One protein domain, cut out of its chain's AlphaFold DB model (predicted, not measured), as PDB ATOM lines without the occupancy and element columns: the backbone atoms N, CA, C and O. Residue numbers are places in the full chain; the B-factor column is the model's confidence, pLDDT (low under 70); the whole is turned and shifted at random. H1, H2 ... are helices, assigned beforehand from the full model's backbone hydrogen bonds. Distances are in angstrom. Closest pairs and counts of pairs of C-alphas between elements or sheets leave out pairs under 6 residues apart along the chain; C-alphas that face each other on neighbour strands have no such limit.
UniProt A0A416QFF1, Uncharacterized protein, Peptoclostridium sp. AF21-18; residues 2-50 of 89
ATOM      1  N   LEU A   2      47.214 -18.363 -35.725       55.78
ATOM      2  CA  LEU A   2      46.277 -19.072 -34.836       55.78
ATOM      3  C   LEU A   2      44.887 -19.086 -35.487       55.78
ATOM      4  O   LEU A   2      44.000 -18.361 -35.060       55.78
ATOM      5  N   ASN A   3      44.717 -19.837 -36.577       59.59
ATOM      6  CA  ASN A   3      43.454 -19.840 -37.332       59.59
ATOM      7  C   ASN A   3      43.007 -21.253 -37.756       59.59
ATOM      8  O   ASN A   3      42.585 -21.451 -38.891       59.59
ATOM      9  N   GLY A   4      43.160 -22.246 -36.870       60.50
ATOM     10  CA  GLY A   4      42.985 -23.670 -37.213       60.50
ATOM     11  C   GLY A   4      41.923 -24.457 -36.436       60.50
ATOM     12  O   GLY A   4      41.688 -25.621 -36.754       60.50
ATOM     13  N   ILE A   5      41.262 -23.874 -35.431       63.47
ATOM     14  CA  ILE A   5      40.193 -24.577 -34.703       63.47
ATOM     15  C   ILE A   5      38.859 -24.205 -35.351       63.47
ATOM     16  O   ILE A   5      38.230 -23.210 -34.999       63.47
ATOM     17  N   ASN A   6      38.464 -24.990 -36.355       76.31
ATOM     18  CA  ASN A   6      37.131 -24.928 -36.947       76.31
ATOM     19  C   ASN A   6      36.092 -25.574 -36.018       76.31
ATOM     20  O   ASN A   6      36.435 -26.407 -35.173       76.31
ATOM     21  N   LYS A   7      34.816 -25.203 -36.196       70.12
ATOM     22  CA  LYS A   7      33.688 -25.722 -35.399       70.12
ATOM     23  C   LYS A   7      33.653 -27.255 -35.374       70.12
ATOM     24  O   LYS A   7      33.338 -27.824 -34.339       70.12
ATOM     25  N   ASP A   8      34.083 -27.907 -36.448       73.25
ATOM     26  CA  ASP A   8      34.145 -29.367 -36.565       73.25
ATOM     27  C   ASP A   8      35.103 -30.035 -35.569       73.25
ATOM     28  O   ASP A   8      34.776 -31.085 -35.020       73.25
ATOM     29  N   HIS A   9      36.253 -29.422 -35.261       78.38
ATOM     30  CA  HIS A   9      37.166 -29.949 -34.238       78.38
ATOM     31  C   HIS A   9      36.565 -29.825 -32.837       78.38
ATOM     32  O   HIS A   9      36.728 -30.723 -32.011       78.38
ATOM     33  N   LEU A  10      35.836 -28.736 -32.576       79.38
ATOM     34  CA  LEU A  10      35.142 -28.537 -31.306       79.38
ATOM     35  C   LEU A  10      33.967 -29.515 -31.157       79.38
ATOM     36  O   LEU A  10      33.796 -30.107 -30.095       79.38
ATOM     37  N   THR A  11      33.202 -29.736 -32.227       78.44
ATOM     38  CA  THR A  11      32.123 -30.726 -32.264       78.44
ATOM     39  C   THR A  11      32.664 -32.142 -32.086       78.44
ATOM     40  O   THR A  11      32.131 -32.893 -31.273       78.44
ATOM     41  N   GLY A  12      33.754 -32.498 -32.770       79.56
ATOM     42  CA  GLY A  12      34.414 -33.795 -32.604       79.56
ATOM     43  C   GLY A  12      34.930 -34.012 -31.181       79.56
ATOM     44  O   GLY A  12      34.705 -35.076 -30.604       79.56
ATOM     45  N   ALA A  13      35.540 -32.988 -30.576       83.19
ATOM     46  CA  ALA A  13      35.977 -33.039 -29.184       83.19
ATOM     47  C   ALA A  13      34.795 -33.213 -28.217       83.19
ATOM     48  O   ALA A  13      34.852 -34.060 -27.329       83.19
ATOM     49  N   LEU A  14      33.699 -32.471 -28.412       83.88
ATOM     50  CA  LEU A  14      32.514 -32.558 -27.555       83.88
ATOM     51  C   LEU A  14      31.850 -33.941 -27.626       83.88
ATOM     52  O   LEU A  14      31.500 -34.512 -26.595       83.88
ATOM     53  N   VAL A  15      31.718 -34.501 -28.832       87.31
ATOM     54  CA  VAL A  15      31.174 -35.852 -29.037       87.31
ATOM     55  C   VAL A  15      32.093 -36.902 -28.414       87.31
ATOM     56  O   VAL A  15      31.609 -37.794 -27.717       87.31
ATOM     57  N   GLY A  16      33.411 -36.773 -28.592       84.38
ATOM     58  CA  GLY A  16      34.393 -37.673 -27.989       84.38
ATOM     59  C   GLY A  16      34.325 -37.676 -26.461       84.38
ATOM     60  O   GLY A  16      34.226 -38.738 -25.851       84.38
ATOM     61  N   VAL A  17      34.291 -36.495 -25.837       87.25
ATOM     62  CA  VAL A  17      34.160 -36.364 -24.376       87.25
ATOM     63  C   VAL A  17      32.828 -36.941 -23.888       87.25
ATOM     64  O   VAL A  17      32.807 -37.641 -22.877       87.25
ATOM     65  N   GLY A  18      31.733 -36.712 -24.619       86.88
ATOM     66  CA  GLY A  18      30.420 -37.268 -24.289       86.88
ATOM     67  C   GLY A  18      30.405 -38.801 -24.278       86.88
ATOM     68  O   GLY A  18      29.971 -39.404 -23.297       86.88
ATOM     69  N   VAL A  19      30.934 -39.440 -25.327       90.38
ATOM     70  CA  VAL A  19      31.015 -40.911 -25.416       90.38
ATOM     71  C   VAL A  19      31.926 -41.482 -24.329       90.38
ATOM     72  O   VAL A  19      31.556 -42.462 -23.682       90.38
ATOM     73  N   CYS A  20      33.072 -40.845 -24.064       85.06
ATOM     74  CA  CYS A  20      33.972 -41.244 -22.981       85.06
ATOM     75  C   CYS A  20      33.300 -41.155 -21.606       85.06
ATOM     76  O   CYS A  20      33.435 -42.080 -20.810       85.06
ATOM     77  N   ALA A  21      32.545 -40.090 -21.325       82.50
ATOM     78  CA  ALA A  21      31.845 -39.929 -20.053       82.50
ATOM     79  C   ALA A  21      30.753 -40.993 -19.853       82.50
ATOM     80  O   ALA A  21      30.648 -41.573 -18.773       82.50
ATOM     81  N   VAL A  22      29.973 -41.295 -20.896       83.62
ATOM     82  CA  VAL A  22      28.948 -42.354 -20.851       83.62
ATOM     83  C   VAL A  22      29.591 -43.733 -20.684       83.62
ATOM     84  O   VAL A  22      29.146 -44.517 -19.844       83.62
ATOM     85  N   GLY A  23      30.665 -44.016 -21.426       84.25
ATOM     86  CA  GLY A  23      31.432 -45.254 -21.296       84.25
ATOM     87  C   GLY A  23      32.043 -45.413 -19.903       84.25
ATOM     88  O   GLY A  23      31.920 -46.473 -19.298       84.25
ATOM     89  N   TYR A  24      32.613 -44.340 -19.350       84.06
ATOM     90  CA  TYR A  24      33.150 -44.312 -17.989       84.06
ATOM     91  C   TYR A  24      32.061 -44.512 -16.931       84.06
ATOM     92  O   TYR A  24      32.260 -45.249 -15.970       84.06
ATOM     93  N   TYR A  25      30.887 -43.904 -17.106       84.38
ATOM     94  CA  TYR A  25      29.766 -44.085 -16.187       84.38
ATOM     95  C   TYR A  25      29.249 -45.530 -16.191       84.38
ATOM     96  O   TYR A  25      29.048 -46.126 -15.130       84.38
ATOM     97  N   ALA A  26      29.082 -46.117 -17.379       81.69
ATOM     98  CA  ALA A  26      28.691 -47.515 -17.527       81.69
ATOM     99  C   ALA A  26      29.754 -48.466 -16.953       81.69
ATOM    100  O   ALA A  26      29.410 -49.418 -16.254       81.69
ATOM    101  N   TYR A  27      31.039 -48.166 -17.176       80.06
ATOM    102  CA  TYR A  27      32.155 -48.888 -16.572       80.06
ATOM    103  C   TYR A  27      32.101 -48.821 -15.046       80.06
ATOM    104  O   TYR A  27      32.103 -49.861 -14.398       80.06
ATOM    105  N   LYS A  28      31.960 -47.626 -14.458       80.50
ATOM    106  CA  LYS A  28      31.958 -47.432 -13.000       80.50
ATOM    107  C   LYS A  28      30.841 -48.215 -12.304       80.50
ATOM    108  O   LYS A  28      31.058 -48.758 -11.228       80.50
ATOM    109  N   LYS A  29      29.658 -48.328 -12.918       79.62
ATOM    110  CA  LYS A  29      28.535 -49.102 -12.356       79.62
ATOM    111  C   LYS A  29      28.808 -50.612 -12.305       79.62
ATOM    112  O   LYS A  29      28.201 -51.322 -11.505       79.62
ATOM    113  N   ASN A  30      29.690 -51.118 -13.163       80.44
ATOM    114  CA  ASN A  30      29.960 -52.546 -13.318       80.44
ATOM    115  C   ASN A  30      31.459 -52.859 -13.303       80.44
ATOM    116  O   ASN A  30      31.877 -53.856 -13.892       80.44
ATOM    117  N   GLN A  31      32.235 -52.024 -12.610       73.19
ATOM    118  CA  GLN A  31      33.690 -52.012 -12.668       73.19
ATOM    119  C   GLN A  31      34.264 -53.402 -12.403       73.19
ATOM    120  O   GLN A  31      34.984 -53.911 -13.247       73.19
ATOM    121  N   GLU A  32      33.842 -54.076 -11.331       75.12
ATOM    122  CA  GLU A  32      34.309 -55.433 -11.004       75.12
ATOM    123  C   GLU A  32      34.024 -56.474 -12.093       75.12
ATOM    124  O   GLU A  32      34.846 -57.349 -12.349       75.12
ATOM    125  N   LYS A  33      32.861 -56.420 -12.755       81.06
ATOM    126  CA  LYS A  33      32.526 -57.386 -13.816       81.06
ATOM    127  C   LYS A  33      33.373 -57.152 -15.060       81.06
ATOM    128  O   LYS A  33      33.782 -58.110 -15.710       81.06
ATOM    129  N   VAL A  34      33.611 -55.886 -15.387       78.00
ATOM    130  CA  VAL A  34      34.422 -55.496 -16.539       78.00
ATOM    131  C   VAL A  34      35.894 -55.807 -16.266       78.00
ATOM    132  O   VAL A  34      36.528 -56.455 -17.090       78.00
ATOM    133  N   ASP A  35      36.401 -55.469 -15.084       78.19
ATOM    134  CA  ASP A  35      37.752 -55.793 -14.619       78.19
ATOM    135  C   ASP A  35      38.024 -57.303 -14.705       78.19
ATOM    136  O   ASP A  35      38.970 -57.735 -15.362       78.19
ATOM    137  N   ASN A  36      37.118 -58.126 -14.165       80.06
ATOM    138  CA  ASN A  36      37.210 -59.584 -14.260       80.06
ATOM    139  C   ASN A  36      37.149 -60.098 -15.708       80.06
ATOM    140  O   ASN A  36      37.870 -61.031 -16.059       80.06
ATOM    141  N   PHE A  37      36.327 -59.497 -16.572       84.12
ATOM    142  CA  PHE A  37      36.277 -59.857 -17.990       84.12
ATOM    143  C   PHE A  37      37.593 -59.537 -18.719       84.12
ATOM    144  O   PHE A  37      38.109 -60.392 -19.436       84.12
ATOM    145  N   LEU A  38      38.166 -58.345 -18.509       81.44
ATOM    146  CA  LEU A  38      39.459 -57.958 -19.087       81.44
ATOM    147  C   LEU A  38      40.599 -58.848 -18.572       81.44
ATOM    148  O   LEU A  38      41.426 -59.309 -19.362       81.44
ATOM    149  N   ARG A  39      40.600 -59.167 -17.274       80.50
ATOM    150  CA  ARG A  39      41.575 -60.083 -16.660       80.50
ATOM    151  C   ARG A  39      41.466 -61.496 -17.234       80.50
ATOM    152  O   ARG A  39      42.487 -62.100 -17.550       80.50
ATOM    153  N   ASN A  40      40.250 -61.982 -17.493       83.38
ATOM    154  CA  ASN A  40      40.017 -63.273 -18.152       83.38
ATOM    155  C   ASN A  40      40.486 -63.315 -19.618       83.38
ATOM    156  O   ASN A  40      40.665 -64.398 -20.166       83.38
ATOM    157  N   GLN A  41      40.687 -62.161 -20.259       83.25
ATOM    158  CA  GLN A  41      41.289 -62.051 -21.594       83.25
ATOM    159  C   GLN A  41      42.820 -61.877 -21.547       83.25
ATOM    160  O   GLN A  41      43.446 -61.683 -22.586       83.25
ATOM    161  N   GLY A  42      43.437 -61.958 -20.362       76.56
ATOM    162  CA  GLY A  42      44.885 -61.831 -20.177       76.56
ATOM    163  C   GLY A  42      45.385 -60.389 -20.062       76.56
ATOM    164  O   GLY A  42      46.593 -60.159 -20.095       76.56
ATOM    165  N   ILE A  43      44.485 -59.411 -19.921       79.62
ATOM    166  CA  ILE A  43      44.848 -58.010 -19.699       79.62
ATOM    167  C   ILE A  43      45.013 -57.799 -18.191       79.62
ATOM    168  O   ILE A  43      44.055 -57.936 -17.432       79.62
ATOM    169  N   ASN A  44      46.226 -57.461 -17.746       68.12
ATOM    170  CA  ASN A  44      46.479 -57.116 -16.348       68.12
ATOM    171  C   ASN A  44      45.875 -55.740 -16.035       68.12
ATOM    172  O   ASN A  44      46.517 -54.713 -16.260       68.12
ATOM    173  N   VAL A  45      44.633 -55.717 -15.554       69.44
ATOM    174  CA  VAL A  45      44.007 -54.490 -15.059       69.44
ATOM    175  C   VAL A  45      44.477 -54.263 -13.624       69.44
ATOM    176  O   VAL A  45      44.393 -55.168 -12.793       69.44
ATOM    177  N   ALA A  46      45.031 -53.079 -13.352       61.62
ATOM    178  CA  ALA A  46      45.419 -52.678 -12.006       61.62
ATOM    179  C   ALA A  46      44.151 -52.578 -11.146       61.62
ATOM    180  O   ALA A  46      43.354 -51.651 -11.294       61.62
ATOM    181  N   SER A  47      43.930 -53.576 -10.294       57.91
ATOM    182  CA  SER A  47      42.798 -53.611  -9.378       57.91
ATOM    183  C   SER A  47      43.056 -52.641  -8.219       57.91
ATOM    184  O   SER A  47      43.468 -53.046  -7.142       57.91
ATOM    185  N   ASP A  48      42.771 -51.355  -8.426       55.31
ATOM    186  CA  ASP A  48      42.877 -50.289  -7.405       55.31
ATOM    187  C   ASP A  48      41.909 -50.487  -6.210       55.31
ATOM    188  O   ASP A  48      41.919 -49.745  -5.236       55.31
ATOM    189  N   ASN A  49      41.045 -51.510  -6.265       52.22
ATOM    190  CA  ASN A  49      40.104 -51.841  -5.193       52.22
ATOM    191  C   ASN A  49      40.735 -52.630  -4.037       52.22
ATOM    192  O   ASN A  49      40.081 -52.840  -3.017       52.22
ATOM    193  N   HIS A  50      41.986 -53.069  -4.168       53.22
ATOM    194  CA  HIS A  50      42.717 -53.620  -3.040       53.22
ATOM    195  C   HIS A  50      43.438 -52.460  -2.350       53.22
ATOM    196  O   HIS A  50      44.510 -52.050  -2.785       53.22
TER     197      HIS A  50
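Overview. This is residues 2 to 50 of the 89 residues of an uncharacterized protein of Peptoclostridium sp. AF21-18 (UniProt A0A416QFF1). What does one see first in this model? One long straight helix, H1, makes most of the length, and a short helix, H2, turns off its far end at a right angle, so that the two make an L that meets at a corner. What follows at the ends? A short unnamed stretch, residues 2 to 6, leads into H1, and after H2 an unnamed tail, residues 41 to 50, turns round past the end of H2 and then runs away from it to His 50. What is it built of and how large? The printed part has 49 residues with two named helices, H1 then H2, and no named strand; the class is all helix. It is extended, with a radius of gyration of the C-alphas of 16.4 A, and spans 47 by 20 by 19 A, a rod.

Arrangement. How does H1, residues 7 to 29, stand to H2, residues 31 to 40? Their lines are about perpendicular, at 90 degrees. Do they touch? They are close but not clearly touching, with 1 pair of C-alphas within 8 A: the closest, those of Tyr 27 and Val 34, are 7.0 A apart. What do the backbones show? In H1 and H2 every O i to N i+4 pair is within hydrogen-bond range.

Along the chain. Where does H1 run? It goes from C-alpha 7 at (33.688, -25.722, -35.399) to C-alpha 29 at (28.535, -49.102, -12.356), 33.2 A. Where does H2 run? It goes from C-alpha 31 at (33.690, -52.012, -12.668) to C-alpha 40 at (40.017, -63.273, -18.152), 14.0 A.

Size, cuts and confidence. How far does it reach? The two C-alphas farthest apart, those of Asn 3 and His 50, are 48.1 A apart. Which part stands free? Residues 2 to 25 do, of which 7 to 25 belong to H1. Is there a cut or a long link? The printed part has no cut, and the link from H1 to H2 is tight, 1 residue. Where is confidence low? The mean pLDDT of the printed part is 76.3, and residues 2 to 5 and 44 to 50 are under 70.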